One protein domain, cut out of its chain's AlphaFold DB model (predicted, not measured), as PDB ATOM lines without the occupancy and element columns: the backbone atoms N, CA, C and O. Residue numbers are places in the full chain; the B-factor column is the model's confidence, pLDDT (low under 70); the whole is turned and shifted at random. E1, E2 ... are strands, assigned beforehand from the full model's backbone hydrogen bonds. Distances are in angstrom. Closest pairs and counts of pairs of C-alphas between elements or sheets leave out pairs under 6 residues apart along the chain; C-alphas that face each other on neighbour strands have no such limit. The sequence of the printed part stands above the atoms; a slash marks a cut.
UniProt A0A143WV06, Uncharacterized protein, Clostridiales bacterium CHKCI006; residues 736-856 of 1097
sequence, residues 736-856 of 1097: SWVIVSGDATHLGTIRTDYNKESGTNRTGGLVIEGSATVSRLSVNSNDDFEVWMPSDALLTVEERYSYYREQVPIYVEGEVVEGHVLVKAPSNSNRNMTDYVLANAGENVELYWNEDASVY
ATOM      1  N   SER A 736     155.997 132.423 327.831       92.25
ATOM      2  CA  SER A 736     154.934 133.422 327.673       92.25
ATOM      3  C   SER A 736     153.604 132.790 327.269       92.25
ATOM      4  O   SER A 736     153.573 131.768 326.581       92.25
ATOM      5  N   TRP A 737     152.509 133.416 327.694       94.12
ATOM      6  CA  TRP A 737     151.143 132.910 327.557       94.12
ATOM      7  C   TRP A 737     150.196 134.021 327.110       94.12
ATOM      8  O   TRP A 737     150.190 135.095 327.711       94.12
ATOM      9  N   VAL A 738     149.378 133.765 326.084       95.62
ATOM     10  CA  VAL A 738     148.476 134.773 325.491       95.62
ATOM     11  C   VAL A 738     147.038 134.280 325.350       95.62
ATOM     12  O   VAL A 738     146.800 133.086 325.157       95.62
ATOM     13  N   ILE A 739     146.086 135.215 325.418       94.81
ATOM     14  CA  ILE A 739     144.674 134.959 325.100       94.81
ATOM     15  C   ILE A 739     144.486 134.954 323.583       94.81
ATOM     16  O   ILE A 739     145.014 135.814 322.875       94.81
ATOM     17  N   VAL A 740     143.689 134.008 323.088       94.00
ATOM     18  CA  VAL A 740     143.281 133.922 321.684       94.00
ATOM     19  C   VAL A 740     141.767 133.725 321.612       94.00
ATOM     20  O   VAL A 740     141.230 132.777 322.177       94.00
ATOM     21  N   SER A 741     141.069 134.607 320.900       92.94
ATOM     22  CA  SER A 741     139.614 134.551 320.720       92.94
ATOM     23  C   SER A 741     139.214 135.154 319.371       92.94
ATOM     24  O   SER A 741     139.924 136.000 318.824       92.94
ATOM     25  N   GLY A 742     138.087 134.715 318.801       92.94
ATOM     26  CA  GLY A 742     137.554 135.278 317.557       92.94
ATOM     27  C   GLY A 742     138.500 135.125 316.359       92.94
ATOM     28  O   GLY A 742     138.913 134.018 316.027       92.94
ATOM     29  N   ASP A 743     138.814 136.228 315.676       91.69
ATOM     30  CA  ASP A 743     139.779 136.256 314.567       91.69
ATOM     31  C   ASP A 743     141.139 136.785 315.048       91.69
ATOM     32  O   ASP A 743     141.381 137.993 315.111       91.69
ATOM     33  N   ALA A 744     142.036 135.853 315.366       92.50
ATOM     34  CA  ALA A 744     143.401 136.103 315.808       92.50
ATOM     35  C   ALA A 744     144.439 135.916 314.682       92.50
ATOM     36  O   ALA A 744     145.637 135.793 314.945       92.50
ATOM     37  N   THR A 745     144.024 135.931 313.407       90.50
ATOM     38  CA  THR A 745     144.960 135.881 312.265       90.50
ATOM     39  C   THR A 745     145.932 137.069 312.247       90.50
ATOM     40  O   THR A 745     147.056 136.945 311.758       90.50
ATOM     41  N   HIS A 746     145.544 138.192 312.861       87.31
ATOM     42  CA  HIS A 746     146.349 139.405 313.029       87.31
ATOM     43  C   HIS A 746     147.626 139.221 313.880       87.31
ATOM     44  O   HIS A 746     148.531 140.053 313.780       87.31
ATOM     45  N   LEU A 747     147.724 138.130 314.657       92.31
ATOM     46  CA  LEU A 747     148.935 137.710 315.381       92.31
ATOM     47  C   LEU A 747     150.041 137.165 314.452       92.31
ATOM     48  O   LEU A 747     151.167 136.932 314.898       92.31
ATOM     49  N   GLY A 748     149.737 136.921 313.173       91.50
ATOM     50  CA  GLY A 748     150.652 136.257 312.249       91.50
ATOM     51  C   GLY A 748     150.876 134.790 312.629       91.50
ATOM     52  O   GLY A 748     149.967 134.106 313.107       91.50
ATOM     53  N   THR A 749     152.086 134.280 312.388       89.88
ATOM     54  CA  THR A 749     152.488 132.924 312.803       89.88
ATOM     55  C   THR A 749     152.786 132.870 314.296       89.88
ATOM     56  O   THR A 749     153.714 133.530 314.750       89.88
ATOM     57  N   ILE A 750     152.095 132.012 315.042       90.00
ATOM     58  CA  ILE A 750     152.429 131.728 316.442       90.00
ATOM     59  C   ILE A 750     153.559 130.686 316.482       90.00
ATOM     60  O   ILE A 750     153.444 129.628 315.851       90.00
ATOM     61  N   ARG A 751     154.672 130.981 317.170       86.44
ATOM     62  CA  ARG A 751     155.893 130.141 317.148       86.44
ATOM     63  C   ARG A 751     156.754 130.215 318.420       86.44
ATOM     64  O   ARG A 751     156.458 130.993 319.322       86.44
ATOM     65  N   THR A 752     157.850 129.447 318.427       81.25
ATOM     66  CA  THR A 752     158.887 129.401 319.484       81.25
ATOM     67  C   THR A 752     160.338 129.436 318.937       81.25
ATOM     68  O   THR A 752     161.262 128.959 319.596       81.25
ATOM     69  N   ASP A 753     160.576 129.935 317.710       65.88
ATOM     70  CA  ASP A 753     161.808 129.672 316.926       65.88
ATOM     71  C   ASP A 753     162.853 130.812 316.784       65.88
ATOM     72  O   ASP A 753     163.716 130.781 315.902       65.88
ATOM     73  N   TYR A 754     162.829 131.831 317.638       56.91
ATOM     74  CA  TYR A 754     163.780 132.943 317.624       56.91
ATOM     75  C   TYR A 754     165.180 132.476 318.021       56.91
ATOM     76  O   TYR A 754     165.374 132.028 319.146       56.91
ATOM     77  N   ASN A 755     166.158 132.611 317.120       52.50
ATOM     78  CA  ASN A 755     167.594 132.434 317.381       52.50
ATOM     79  C   ASN A 755     167.946 131.217 318.266       52.50
ATOM     80  O   ASN A 755     168.142 131.326 319.476       52.50
ATOM     81  N   LYS A 756     168.054 130.041 317.633       50.94
ATOM     82  CA  LYS A 756     168.404 128.755 318.265       50.94
ATOM     83  C   LYS A 756     169.746 128.780 319.029       50.94
ATOM     84  O   LYS A 756     170.776 128.371 318.490       50.94
ATOM     85  N   GLU A 757     169.714 129.113 320.318       53.09
ATOM     86  CA  GLU A 757     170.700 128.618 321.286       53.09
ATOM     87  C   GLU A 757     170.340 127.181 321.694       53.09
ATOM     88  O   GLU A 757     169.327 126.918 322.348       53.09
ATOM     89  N   SER A 758     171.157 126.219 321.259       47.62
ATOM     90  CA  SER A 758     170.857 124.790 321.385       47.62
ATOM     91  C   SER A 758     170.859 124.313 322.841       47.62
ATOM     92  O   SER A 758     171.921 124.255 323.464       47.62
ATOM     93  N   GLY A 759     169.699 123.876 323.337       53.06
ATOM     94  CA  GLY A 759     169.544 123.273 324.667       53.06
ATOM     95  C   GLY A 759     168.742 124.105 325.669       53.06
ATOM     96  O   GLY A 759     168.610 123.682 326.814       53.06
ATOM     97  N   THR A 760     168.187 125.247 325.255       59.00
ATOM     98  CA  THR A 760     167.075 125.884 325.977       59.00
ATOM     99  C   THR A 760     165.762 125.224 325.549       59.00
ATOM    100  O   THR A 760     165.508 125.107 324.354       59.00
ATOM    101  N   ASN A 761     164.968 124.752 326.514       63.69
ATOM    102  CA  ASN A 761     163.562 124.376 326.318       63.69
ATOM    103  C   ASN A 761     162.725 125.626 326.613       63.69
ATOM    104  O   ASN A 761     162.943 126.274 327.643       63.69
ATOM    105  N   ARG A 762     161.826 125.997 325.700       71.06
ATOM    106  CA  ARG A 762     160.947 127.160 325.839       71.06
ATOM    107  C   ARG A 762     159.554 126.690 326.221       71.06
ATOM    108  O   ARG A 762     158.856 126.093 325.413       71.06
ATOM    109  N   THR A 763     159.141 127.012 327.442       73.62
ATOM    110  CA  THR A 763     157.745 126.825 327.857       73.62
ATOM    111  C   THR A 763     156.855 127.915 327.243       73.62
ATOM    112  O   THR A 763     157.343 128.995 326.901       73.62
ATOM    113  N   GLY A 764     155.552 127.683 327.117       83.38
ATOM    114  CA  GLY A 764     154.597 128.723 326.720       83.38
ATOM    115  C   GLY A 764     153.239 128.154 326.336       83.38
ATOM    116  O   GLY A 764     153.043 126.940 326.379       83.38
ATOM    117  N   GLY A 765     152.298 129.008 325.937       90.56
ATOM    118  CA  GLY A 765     151.021 128.490 325.460       90.56
ATOM    119  C   GLY A 765     149.958 129.503 325.070       90.56
ATOM    120  O   GLY A 765     150.127 130.719 325.180       90.56
ATOM    121  N   LEU A 766     148.836 128.958 324.605       93.00
ATOM    122  CA  LEU A 766     147.632 129.700 324.240       93.00
ATOM    123  C   LEU A 766     146.500 129.358 325.205       93.00
ATOM    124  O   LEU A 766     146.226 128.180 325.436       93.00
ATOM    125  N   VAL A 767     145.807 130.380 325.702       94.56
ATOM    126  CA  VAL A 767     144.513 130.227 326.376       94.56
ATOM    127  C   VAL A 767     143.432 130.690 325.407       94.56
ATOM    128  O   VAL A 767     143.410 131.842 324.976       94.56
ATOM    129  N   ILE A 768     142.571 129.763 325.008       93.44
ATOM    130  CA  ILE A 768     141.541 129.962 323.993       93.44
ATOM    131  C   ILE A 768     140.237 130.384 324.685       93.44
ATOM    132  O   ILE A 768     139.641 129.593 325.414       93.44
ATOM    133  N   GLU A 769     139.769 131.612 324.452       91.81
ATOM    134  CA  GLU A 769     138.495 132.105 324.996       91.81
ATOM    135  C   GLU A 769     137.381 132.023 323.940       91.81
ATOM    136  O   GLU A 769     137.270 132.861 323.041       91.81
ATOM    137  N   GLY A 770     136.537 130.992 324.052       90.12
ATOM    138  CA  GLY A 770     135.535 130.661 323.034       90.12
ATOM    139  C   GLY A 770     136.179 130.222 321.711       90.12
ATOM    140  O   GLY A 770     137.347 129.859 321.661       90.12
ATOM    141  N   SER A 771     135.431 130.225 320.608       92.81
ATOM    142  CA  SER A 771     135.997 129.827 319.309       92.81
ATOM    143  C   SER A 771     137.007 130.848 318.773       92.81
ATOM    144  O   SER A 771     136.751 132.055 318.789       92.81
ATOM    145  N   ALA A 772     138.123 130.350 318.238       94.25
ATOM    146  CA  ALA A 772     139.263 131.145 317.789       94.25
ATOM    147  C   ALA A 772     139.805 130.672 316.431       94.25
ATOM    148  O   ALA A 772     139.871 129.474 316.157       94.25
ATOM    149  N   THR A 773     140.263 131.610 315.603       93.31
ATOM    150  CA  THR A 773     140.961 131.354 314.336       93.31
ATOM    151  C   THR A 773     142.366 131.942 314.388       93.31
ATOM    152  O   THR A 773     142.522 133.134 314.641       93.31
ATOM    153  N   VAL A 774     143.388 131.132 314.110       91.38
ATOM    154  CA  VAL A 774     144.798 131.546 314.023       91.38
ATOM    155  C   VAL A 774     145.349 131.269 312.626       91.38
ATOM    156  O   VAL A 774     144.980 130.283 311.987       91.38
ATOM    157  N   SER A 775     146.268 132.113 312.143       88.69
ATOM    158  CA  SER A 775     146.804 131.933 310.786       88.69
ATOM    159  C   SER A 775     147.652 130.656 310.682       88.69
ATOM    160  O   SER A 775     147.411 129.824 309.811       88.69
ATOM    161  N   ARG A 776     148.613 130.456 311.598       84.75
ATOM    162  CA  ARG A 776     149.552 129.327 311.583       84.75
ATOM    163  C   ARG A 776     150.181 129.084 312.953       84.75
ATOM    164  O   ARG A 776     150.558 130.041 313.624       84.75
ATOM    165  N   LEU A 777     150.388 127.813 313.305       83.06
ATOM    166  CA  LEU A 777     151.204 127.377 314.450       83.06
ATOM    167  C   LEU A 777     152.531 126.760 313.962       83.06
ATOM    168  O   LEU A 777     152.552 126.059 312.945       83.06
ATOM    169  N   SER A 778     153.638 127.018 314.666       80.88
ATOM    170  CA  SER A 778     154.988 126.556 314.295       80.88
ATOM    171  C   SER A 778     155.908 126.384 315.519       80.88
ATOM    172  O   SER A 778     156.741 127.247 315.798       80.88
ATOM    173  N   VAL A 779     155.770 125.265 316.235       77.50
ATOM    174  CA  VAL A 779     156.512 124.939 317.474       77.50
ATOM    175  C   VAL A 779     157.736 124.047 317.177       77.50
ATOM    176  O   VAL A 779     157.692 123.218 316.263       77.50
ATOM    177  N   ASN A 780     158.842 124.205 317.922       72.69
ATOM    178  CA  ASN A 780     160.015 123.316 317.829       72.69
ATOM    179  C   ASN A 780     159.854 122.017 318.641       72.69
ATOM    180  O   ASN A 780     159.215 121.972 319.683       72.69
ATOM    181  N   SER A 781     160.565 120.971 318.219       63.66
ATOM    182  CA  SER A 781     160.568 119.630 318.827       63.66
ATOM    183  C   SER A 781     161.428 119.489 320.107       63.66
ATOM    184  O   SER A 781     162.194 118.533 320.226       63.66
ATOM    185  N   ASN A 782     161.459 120.515 320.968       68.88
ATOM    186  CA  ASN A 782     162.110 120.516 322.297       68.88
ATOM    187  C   ASN A 782     161.472 121.556 323.260       68.88
ATOM    188  O   ASN A 782     162.066 121.845 324.299       68.88
ATOM    189  N   ASP A 783     160.334 122.151 322.887       75.94
ATOM    190  CA  ASP A 783     159.699 123.275 323.585       75.94
ATOM    191  C   ASP A 783     158.351 122.834 324.179       75.94
ATOM    192  O   ASP A 783     157.487 122.343 323.448       75.94
ATOM    193  N   ASP A 784     158.163 123.023 325.487       77.69
ATOM    194  CA  ASP A 784     156.923 122.682 326.200       77.69
ATOM    195  C   ASP A 784     155.811 123.722 325.919       77.69
ATOM    196  O   ASP A 784     155.532 124.611 326.730       77.69
ATOM    197  N   PHE A 785     155.190 123.631 324.738       82.94
ATOM    198  CA  PHE A 785     154.103 124.513 324.297       82.94
ATOM    199  C   PHE A 785     152.724 123.873 324.506       82.94
ATOM    200  O   PHE A 785     152.429 122.844 323.899       82.94
ATOM    201  N   GLU A 786     151.842 124.504 325.282       86.75
ATOM    202  CA  GLU A 786     150.491 123.998 325.572       86.75
ATOM    203  C   GLU A 786     149.380 124.846 324.918       86.75
ATOM    204  O   GLU A 786     149.522 126.050 324.698       86.75
ATOM    205  N   VAL A 787     148.223 124.237 324.648       88.06
ATOM    206  CA  VAL A 787     146.985 124.958 324.298       88.06
ATOM    207  C   VAL A 787     145.884 124.550 325.268       88.06
ATOM    208  O   VAL A 787     145.625 123.362 325.428       88.06
ATOM    209  N   TRP A 788     145.228 125.525 325.894       89.38
ATOM    210  CA  TRP A 788     144.138 125.326 326.853       89.38
ATOM    211  C   TRP A 788     142.854 125.956 326.308       89.38
ATOM    212  O   TRP A 788     142.876 127.112 325.890       89.38
ATOM    213  N   MET A 789     141.747 125.213 326.283       89.88
ATOM    214  CA  MET A 789     140.474 125.660 325.698       89.88
ATOM    215  C   MET A 789     139.250 125.085 326.434       89.88
ATOM    216  O   MET A 789     139.333 123.967 326.938       89.88
ATOM    217  N   PRO A 790     138.099 125.780 326.489       89.44
ATOM    218  CA  PRO A 790     136.868 125.206 327.031       89.44
ATOM    219  C   PRO A 790     136.256 124.178 326.063       89.44
ATOM    220  O   PRO A 790     136.485 124.229 324.852       89.44
ATOM    221  N   SER A 791     135.450 123.250 326.585       85.31
ATOM    222  CA  SER A 791     134.872 122.126 325.827       85.31
ATOM    223  C   SER A 791     133.792 122.493 324.797       85.31
ATOM    224  O   SER A 791     133.282 121.602 324.116       85.31
ATOM    225  N   ASP A 792     133.448 123.778 324.661       86.06
ATOM    226  CA  ASP A 792     132.546 124.326 323.642       86.06
ATOM    227  C   ASP A 792     133.246 125.218 322.592       86.06
ATOM    228  O   ASP A 792     132.591 125.709 321.665       86.06
ATOM    229  N   ALA A 793     134.566 125.408 322.698       91.00
ATOM    230  CA  ALA A 793     135.359 126.179 321.745       91.00
ATOM    231  C   ALA A 793     135.795 125.361 320.519       91.00
ATOM    232  O   ALA A 793     136.140 124.185 320.606       91.00
ATOM    233  N   LEU A 794     135.887 126.043 319.373       90.56
ATOM    234  CA  LEU A 794     136.540 125.544 318.164       90.56
ATOM    235  C   LEU A 794     137.815 126.342 317.875       90.56
ATOM    236  O   LEU A 794     137.733 127.537 317.589       90.56
ATOM    237  N   LEU A 795     138.970 125.673 317.847       90.81
ATOM    238  CA  LEU A 795     140.215 126.230 317.319       90.81
ATOM    239  C   LEU A 795     140.341 125.936 315.815       90.81
ATOM    240  O   LEU A 795     140.446 124.784 315.396       90.81
ATOM    241  N   THR A 796     140.364 126.977 314.988       90.44
ATOM    242  CA  THR A 796     140.640 126.880 313.548       90.44
ATOM    243  C   THR A 796     142.053 127.370 313.240       90.44
ATOM    244  O   THR A 796     142.429 128.473 313.623       90.44
ATOM    245  N   VAL A 797     142.825 126.573 312.504       87.88
ATOM    246  CA  VAL A 797     144.111 126.971 311.913       87.88
ATOM    247  C   VAL A 797     143.919 127.105 310.401       87.88
ATOM    248  O   VAL A 797     143.352 126.202 309.783       87.88
ATOM    249  N   GLU A 798     144.354 128.213 309.794       86.81
ATOM    250  CA  GLU A 798     144.147 128.456 308.354       86.81
ATOM    251  C   GLU A 798     145.250 127.864 307.458       86.81
ATOM    252  O   GLU A 798     144.959 127.212 306.450       86.81
ATOM    253  N   GLU A 799     146.522 128.077 307.807       79.19
ATOM    254  CA  GLU A 799     147.684 127.579 307.066       79.19
ATOM    255  C   GLU A 799     148.221 126.238 307.600       79.19
ATOM    256  O   GLU A 799     147.841 125.721 308.649       79.19
ATOM    257  N   ARG A 800     149.165 125.656 306.849       66.19
ATOM    258  CA  ARG A 800     149.877 124.434 307.230       66.19
ATOM    259  C   ARG A 800     150.731 124.617 308.480       66.19
ATOM    260  O   ARG A 800     151.573 125.511 308.534       66.19
ATOM    261  N   TYR A 801     150.633 123.641 309.378       64.19
ATOM    262  CA  TYR A 801     151.634 123.375 310.410       64.19
ATOM    263  C   TYR A 801     153.031 123.125 309.803       64.19
ATOM    264  O   TYR A 801     153.157 122.545 308.716       64.19
ATOM    265  N   SER A 802     154.092 123.575 310.483       54.78
ATOM    266  CA  SER A 802     155.431 123.706 309.887       54.78
ATOM    267  C   SER A 802     156.451 122.650 310.344       54.78
ATOM    268  O   SER A 802     157.005 122.723 311.434       54.78
ATOM    269  N   TYR A 803     156.757 121.723 309.430       51.81
ATOM    270  CA  TYR A 803     157.983 120.907 309.279       51.81
ATOM    271  C   TYR A 803     158.530 120.017 310.419       51.81
ATOM    272  O   TYR A 803     159.207 119.032 310.105       51.81
ATOM    273  N   TYR A 804     158.262 120.286 311.696       52.81
ATOM    274  CA  TYR A 804     158.737 119.470 312.820       52.81
ATOM    275  C   TYR A 804     157.690 118.428 313.251       52.81
ATOM    276  O   TYR A 804     156.506 118.532 312.931       52.81
ATOM    277  N   ARG A 805     158.155 117.317 313.837       50.34
ATOM    278  CA  ARG A 805     157.419 116.032 313.864       50.34
ATOM    279  C   ARG A 805     156.622 115.750 315.141       50.34
ATOM    280  O   ARG A 805     156.166 114.619 315.302       50.34
ATOM    281  N   GLU A 806     156.466 116.732 316.016       56.59
ATOM    282  CA  GLU A 806     156.005 116.512 317.388       56.59
ATOM    283  C   GLU A 806     154.675 117.183 317.722       56.59
ATOM    284  O   GLU A 806     154.154 118.025 316.986       56.59
ATOM    285  N   GLN A 807     154.123 116.694 318.827       65.44
ATOM    286  CA  GLN A 807     152.761 116.873 319.281       65.44
ATOM    287  C   GLN A 807     152.660 118.076 320.222       65.44
ATOM    288  O   GLN A 807     153.331 118.112 321.246       65.44
ATOM    289  N   VAL A 808     151.782 119.027 319.905       70.38
ATOM    290  CA  VAL A 808     151.365 120.073 320.853       70.38
ATOM    291  C   VAL A 808     150.284 119.490 321.774       70.38
ATOM    292  O   VAL A 808     149.258 119.051 321.250       70.38
ATOM    293  N   PRO A 809     150.457 119.440 323.105       73.88
ATOM    294  CA  PRO A 809     149.381 119.053 324.008       73.88
ATOM    295  C   PRO A 809     148.223 120.059 323.966       73.88
ATOM    296  O   PRO A 809     148.414 121.264 324.151       73.88
ATOM    297  N   ILE A 810     147.012 119.546 323.728       79.31
ATOM    298  CA  ILE A 810     145.766 120.315 323.835       79.31
ATOM    299  C   ILE A 810     144.990 119.824 325.056       79.31
ATOM    300  O   ILE A 810     144.584 118.661 325.122       79.31
ATOM    301  N   TYR A 811     144.787 120.744 325.993       83.81
ATOM    302  CA  TYR A 811     144.006 120.587 327.209       83.81
ATOM    303  C   TYR A 811     142.617 121.183 327.005       83.81
ATOM    304  O   TYR A 811     142.475 122.327 326.571       83.81
ATOM    305  N   VAL A 812     141.592 120.403 327.338       83.25
ATOM    306  CA  VAL A 812     140.191 120.820 327.216       83.25
ATOM    307  C   VAL A 812     139.547 120.864 328.594       83.25
ATOM    308  O   VAL A 812     139.591 119.870 329.316       83.25
ATOM    309  N   GLU A 813     138.947 121.998 328.950       83.56
ATOM    310  CA  GLU A 813     138.245 122.197 330.218       83.56
ATOM    311  C   GLU A 813     136.724 122.075 330.049       83.56
ATOM    312  O   GLU A 813     136.096 122.861 329.341       83.56
ATOM    313  N   GLY A 814     136.123 121.107 330.743       81.25
ATOM    314  CA  GLY A 814     134.678 120.858 330.742       81.25
ATOM    315  C   GLY A 814     134.300 119.505 330.141       81.25
ATOM    316  O   GLY A 814     135.150 118.749 329.672       81.25
ATOM    317  N   GLU A 815     133.009 119.178 330.171       79.69
ATOM    318  CA  GLU A 815     132.500 117.964 329.528       79.69
ATOM    319  C   GLU A 815     132.475 118.155 328.004       79.69
ATOM    320  O   GLU A 815     131.840 119.079 327.490       79.69
ATOM    321  N   VAL A 816     133.178 117.283 327.284       80.25
ATOM    322  CA  VAL A 816     133.051 117.122 325.830       80.25
ATOM    323  C   VAL A 816     131.934 116.125 325.504       80.25
ATOM    324  O   VAL A 816     131.517 115.346 326.356       80.25
ATOM    325  N   VAL A 817     131.450 116.131 324.261       81.44
ATOM    326  CA  VAL A 817     130.444 115.170 323.777       81.44
ATOM    327  C   VAL A 817     130.940 114.414 322.548       81.44
ATOM    328  O   VAL A 817     131.803 114.888 321.809       81.44
ATOM    329  N   GLU A 818     130.381 113.230 322.326       80.94
ATOM    330  CA  GLU A 818     130.646 112.384 321.162       80.94
ATOM    331  C   GLU A 818     130.448 113.161 319.844       80.94
ATOM    332  O   GLU A 818     129.455 113.868 319.654       80.94
ATOM    333  N   GLY A 819     131.434 113.091 318.947       78.62
ATOM    334  CA  GLY A 819     131.447 113.820 317.677       78.62
ATOM    335  C   GLY A 819     131.778 115.318 317.768       78.62
ATOM    336  O   GLY A 819     131.847 115.968 316.721       78.62
ATOM    337  N   HIS A 820     132.010 115.885 318.962       85.00
ATOM    338  CA  HIS A 820     132.374 117.301 319.118       85.00
ATOM    339  C   HIS A 820     133.681 117.629 318.377       85.00
ATOM    340  O   HIS A 820     134.653 116.880 318.465       85.00
ATOM    341  N   VAL A 821     133.709 118.757 317.658       87.12
ATOM    342  CA  VAL A 821     134.860 119.222 316.867       87.12
ATOM    343  C   VAL A 821     135.654 120.257 317.662       87.12
ATOM    344  O   VAL A 821     135.203 121.390 317.791       87.12
ATOM    345  N   LEU A 822     136.845 119.889 318.135       84.75
ATOM    346  CA  LEU A 822     137.709 120.792 318.912       84.75
ATOM    347  C   LEU A 822     138.674 121.586 318.023       84.75
ATOM    348  O   LEU A 822     138.889 122.779 318.234       84.75
ATOM    349  N   VAL A 823     139.256 120.935 317.009       85.44
ATOM    350  CA  VAL A 823     140.282 121.539 316.147       85.44
ATOM    351  C   VAL A 823     139.950 121.329 314.677       85.44
ATOM    352  O   VAL A 823     139.618 120.222 314.250       85.44
ATOM    353  N   LYS A 824     140.104 122.388 313.882       87.62
ATOM    354  CA  LYS A 824     139.974 122.382 312.425       87.62
ATOM    355  C   LYS A 824     141.254 122.899 311.777       87.62
ATOM    356  O   LYS A 824     141.766 123.943 312.167       87.62
ATOM    357  N   ALA A 825     141.746 122.190 310.767       81.06
ATOM    358  CA  ALA A 825     142.992 122.506 310.069       81.06
ATOM    359  C   ALA A 825     142.799 122.386 308.543       81.06
ATOM    360  O   ALA A 825     141.835 121.752 308.098       81.06
ATOM    361  N   PRO A 826     143.679 122.951 307.694       76.38
ATOM    362  CA  PRO A 826     143.558 122.766 306.255       76.38
ATOM    363  C   PRO A 826     143.830 121.305 305.866       76.38
ATOM    364  O   PRO A 826     144.702 120.641 306.436       76.38
ATOM    365  N   SER A 827     143.147 120.838 304.816       64.25
ATOM    366  CA  SER A 827     143.168 119.461 304.276       64.25
ATOM    367  C   SER A 827     144.517 118.972 303.725       64.25
ATOM    368  O   SER A 827     144.619 117.927 303.086       64.25
ATOM    369  N   ASN A 828     145.572 119.754 303.930       59.81
ATOM    370  CA  ASN A 828     146.930 119.502 303.478       59.81
ATOM    371  C   ASN A 828     147.932 119.413 304.653       59.81
ATOM    372  O   ASN A 828     149.141 119.332 304.402       59.81
ATOM    373  N   SER A 829     147.435 119.435 305.895       61.91
ATOM    374  CA  SER A 829     148.175 119.202 307.144       61.91
ATOM    375  C   SER A 829     148.617 117.738 307.294       61.91
ATOM    376  O   SER A 829     148.156 116.852 306.576       61.91
ATOM    377  N   ASN A 830     149.548 117.477 308.210       52.91
ATOM    378  CA  ASN A 830     150.088 116.150 308.503       52.91
ATOM    379  C   ASN A 830     149.513 115.567 309.806       52.91
ATOM    380  O   ASN A 830     149.290 116.290 310.769       52.91
ATOM    381  N   ARG A 831     149.373 114.233 309.859       50.81
ATOM    382  CA  ARG A 831     148.843 113.444 310.999       50.81
ATOM    383  C   ARG A 831     149.711 113.471 312.280       50.81
ATOM    384  O   ARG A 831     149.607 112.572 313.102       50.81
ATOM    385  N   ASN A 832     150.612 114.443 312.411       51.81
ATOM    386  CA  ASN A 832     151.513 114.630 313.554       51.81
ATOM    387  C   ASN A 832     151.026 115.732 314.507       51.81
ATOM    388  O   ASN A 832     151.708 116.020 315.485       51.81
ATOM    389  N   MET A 833     149.883 116.363 314.225       50.62
ATOM    390  CA  MET A 833     149.256 117.242 315.202       50.62
ATOM    391  C   MET A 833     148.875 116.433 316.447       50.62
ATOM    392  O   MET A 833     148.117 115.467 316.354       50.62
ATOM    393  N   THR A 834     149.382 116.930 317.580       55.03
ATOM    394  CA  THR A 834     148.810 116.869 318.939       55.03
ATOM    395  C   THR A 834     148.758 115.513 319.659       55.03
ATOM    396  O   THR A 834     148.489 114.470 319.070       55.03
ATOM    397  N   ASP A 835     149.017 115.549 320.967       52.47
ATOM    398  CA  ASP A 835     148.724 114.485 321.935       52.47
ATOM    399  C   ASP A 835     147.601 115.058 322.800       52.47
ATOM    400  O   ASP A 835     147.711 116.189 323.281       52.47
ATOM    401  N   TYR A 836     146.471 114.368 322.905       57.56
ATOM    402  CA  TYR A 836     145.265 114.978 323.463       57.56
ATOM    403  C   TYR A 836     145.107 114.663 324.943       57.56
ATOM    404  O   TYR A 836     144.975 113.503 325.327       57.56
ATOM    405  N   VAL A 837     145.054 115.709 325.770       57.94
ATOM    406  CA  VAL A 837     144.883 115.594 327.221       57.94
ATOM    407  C   VAL A 837     143.537 116.202 327.608       57.94
ATOM    408  O   VAL A 837     143.443 117.314 328.124       57.94
ATOM    409  N   LEU A 838     142.463 115.457 327.340       61.53
ATOM    410  CA  LEU A 838     141.116 115.810 327.789       61.53
ATOM    411  C   LEU A 838     141.061 115.799 329.325       61.53
ATOM    412  O   LEU A 838     140.966 114.738 329.950       61.53
ATOM    413  N   ALA A 839     141.116 116.973 329.953       55.38
ATOM    414  CA  ALA A 839     141.035 117.073 331.400       55.38
ATOM    415  C   ALA A 839     139.618 116.691 331.853       55.38
ATOM    416  O   ALA A 839     138.635 117.317 331.463       55.38
ATOM    417  N   ASN A 840     139.518 115.680 332.719       54.06
ATOM    418  CA  ASN A 840     138.262 115.054 333.157       54.06
ATOM    419  C   ASN A 840     137.540 114.192 332.098       54.06
ATOM    420  O   ASN A 840     136.379 113.837 332.305       54.06
ATOM    421  N   ALA A 841     138.210 113.767 331.017       59.19
ATOM    422  CA  ALA A 841     137.726 112.596 330.281       59.19
ATOM    423  C   ALA A 841     137.683 111.361 331.197       59.19
ATOM    424  O   ALA A 841     138.577 111.138 332.016       59.19
ATOM    425  N   GLY A 842     136.644 110.538 331.033       60.34
ATOM    426  CA  GLY A 842     136.622 109.190 331.598       60.34
ATOM    427  C   GLY A 842     137.625 108.273 330.890       60.34
ATOM    428  O   GLY A 842     138.116 108.590 329.811       60.34
ATOM    429  N   GLU A 843     137.880 107.094 331.458       62.62
ATOM    430  CA  GLU A 843     138.916 106.144 331.001       62.62
ATOM    431  C   GLU A 843     138.711 105.563 329.576       62.62
ATOM    432  O   GLU A 843     139.497 104.727 329.145       62.62
ATOM    433  N   ASN A 844     137.669 105.984 328.845       71.12
ATOM    434  CA  ASN A 844     137.235 105.435 327.553       71.12
ATOM    435  C   ASN A 844     136.881 106.529 326.513       71.12
ATOM    436  O   ASN A 844     135.915 106.375 325.760       71.12
ATOM    437  N   VAL A 845     137.618 107.647 326.494       74.19
ATOM    438  CA  VAL A 845     137.450 108.738 325.512       74.19
ATOM    439  C   VAL A 845     138.740 108.917 324.711       74.19
ATOM    440  O   VAL A 845     139.810 109.062 325.296       74.19
ATOM    441  N   GLU A 846     138.640 108.947 323.383       75.19
ATOM    442  CA  GLU A 846     139.764 109.202 322.470       75.19
ATOM    443  C   GLU A 846     139.478 110.399 321.550       75.19
ATOM    444  O   GLU A 846     138.341 110.849 321.404       75.19
ATOM    445  N   LEU A 847     140.523 110.926 320.906       75.94
ATOM    446  CA  LEU A 847     140.426 112.014 319.934       75.94
ATOM    447  C   LEU A 847     141.034 111.590 318.599       75.94
ATOM    448  O   LEU A 847     142.225 111.297 318.509       75.94
ATOM    449  N   TYR A 848     140.205 111.565 317.556       75.88
ATOM    450  CA  TYR A 848     140.571 111.037 316.242       75.88
ATOM    451  C   TYR A 848     140.586 112.124 315.166       75.88
ATOM    452  O   TYR A 848     139.863 113.118 315.235       75.88
ATOM    453  N   TRP A 849     141.413 111.915 314.139       79.38
ATOM    454  CA  TRP A 849     141.449 112.757 312.944       79.38
ATOM    455  C   TRP A 849     140.427 112.268 311.914       79.38
ATOM    456  O   TRP A 849     140.578 111.190 311.335       79.38
ATOM    457  N   ASN A 850     139.416 113.086 311.640       79.31
ATOM    458  CA  ASN A 850     138.484 112.879 310.543       79.31
ATOM    459  C   ASN A 850     139.093 113.455 309.252       79.31
ATOM    460  O   ASN A 850     139.024 114.660 309.000       79.31
ATOM    461  N   GLU A 851     139.719 112.593 308.443       76.75
ATOM    462  CA  GLU A 851     140.478 113.008 307.251       76.75
ATOM    463  C   GLU A 851     139.593 113.670 306.175       76.75
ATOM    464  O   GLU A 851     140.017 114.657 305.573       76.75
ATOM    465  N   ASP A 852     138.345 113.214 306.003       79.00
ATOM    466  CA  ASP A 852     137.392 113.787 305.038       79.00
ATOM    467  C   ASP A 852     136.895 115.185 305.451       79.00
ATOM    468  O   ASP A 852     136.753 116.073 304.608       79.00
ATOM    469  N   ALA A 853     136.645 115.403 306.746       79.81
ATOM    470  CA  ALA A 853     136.190 116.694 307.271       79.81
ATOM    471  C   ALA A 853     137.342 117.649 307.660       79.81
ATOM    472  O   ALA A 853     137.099 118.839 307.870       79.81
ATOM    473  N   SER A 854     138.586 117.154 307.707       82.88
ATOM    474  CA  SER A 854     139.798 117.885 308.125       82.88
ATOM    475  C   SER A 854     139.694 118.496 309.533       82.88
ATOM    476  O   SER A 854     140.029 119.662 309.765       82.88
ATOM    477  N   VAL A 855     139.205 117.688 310.476       84.75
ATOM    478  CA  VAL A 855     138.972 118.067 311.876       84.75
ATOM    479  C   VAL A 855     139.403 116.971 312.844       84.75
ATOM    480  O   VAL A 855     139.370 115.788 312.505       84.75
ATOM    481  N   TYR A 856     139.743 117.362 314.070       81.44
ATOM    482  CA  TYR A 856     139.835 116.447 315.202       81.44
ATOM    483  C   TYR A 856     138.515 116.414 315.972       81.44
ATOM    484  O   TYR A 856     137.953 117.465 316.300       81.44
TER     485      TYR A 856
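This is residues 736 to 856 of the 1097 residues of an uncharacterized protein of Clostridiales bacterium CHKCI006 (UniProt A0A143WV06). The chain is wound in stacked turns, a small solenoid with roughly three walls. The widest wall is a stack of parallel strands, E1, E3, E5, E7 and E9; E3 bends at residue 771 into a second wall with E6 and E8, and the short pair E2 and E4 makes a third. At the far end of the stack from E1, E10 extends the second wall, and the last printed residues, 855 and 856, slot in between E8 and E10, while the loop of residues 752 to 763 reaches far out from the turns. The printed part has 121 residues with no named helix and ten named strands, E1 to E10 in order along the chain; E1, E3, E5, E6, E7, E8 and E9 form a branched, twisted sheet whose neighbour pairs are parallel. The class is all strand, though under half of the residues, 54, are in named elements; the whole is compact, with a radius of gyration of the C-alphas of 14.1 A, and elongated, spanning 43 by 27 by 26 A.

E1 is residues 736 to 743, 20.2 A long, and its first C-alpha is at (154.934, 133.422, 327.673). E2 is residues 749 to 751. E3, residues 764 to 774, is the longest strand by residues; it measures 16.3 A from end to end and bends by 129 degrees at residue 771, where C-alpha 771 is at (135.997, 129.827, 319.309). E4 is residues 776 to 778, E5 residues 785 to 790, 17.5 A long, and E6 residues 795 to 797. E7 is residues 809 to 813, 13.1 A long, E8 residues 821 to 824, and E9 residues 835 to 839, 12.5 A long. E10, residues 845 to 850, is 15.6 A long and ends with C-alpha 850 at (138.484, 112.879, 310.543).

In the branched sheet E3 has E1 on one side and both E5 and E6 on the other side, E5 beside residues 764 to 768 and E6 beside residues 771 to 774. E1 and E3 are parallel at 9 degrees, with N 740 and O 767 at 2.9 A and N 773 and O 742 at 2.8 A, within hydrogen-bond range. E3 and E5 are parallel at 36 degrees, with N 768 and O 788 at 2.8 A. E3 and E6 are parallel too, with N 796 and O 772 at 2.8 A. E5 and E7 are parallel at 23 degrees, with N 811 and O 787 at 2.8 A. E7 and the edge strand E9 are parallel at 20 degrees, with N 837 and O 810 at 3.1 A. E6 and the edge strand E8 are parallel at 17 degrees, with N 824 and O 795 at 2.9 A. In the sheet of two, E2 and E4 are parallel at 23 degrees, with N 750 and O 776 at 2.9 A. E3 and E4 meet only through their link of 1 residue, and the closest C-alphas of E4 and E6, those of Arg 776 and Val 797, are 5.9 A apart. E10 pairs with no named strand; it and E8 are near each other, and residues 855 to 856 pair antiparallel with residues 823 to 824 and with 849 to 850. E1 and E10 are apart.

The C-alphas of Glu 757 and Glu 818, the two farthest apart, are 43.2 A from each other. The printed part has no cut. The links E2 to E3 and E6 to E7 are long, with 12 and 11 residues. The mean pLDDT of the printed part is 76.7, and it is under 70 at residues 753 to 761, 781 to 782, 800 to 807 and 827 to 843, a range that includes E9, whose mean is 57.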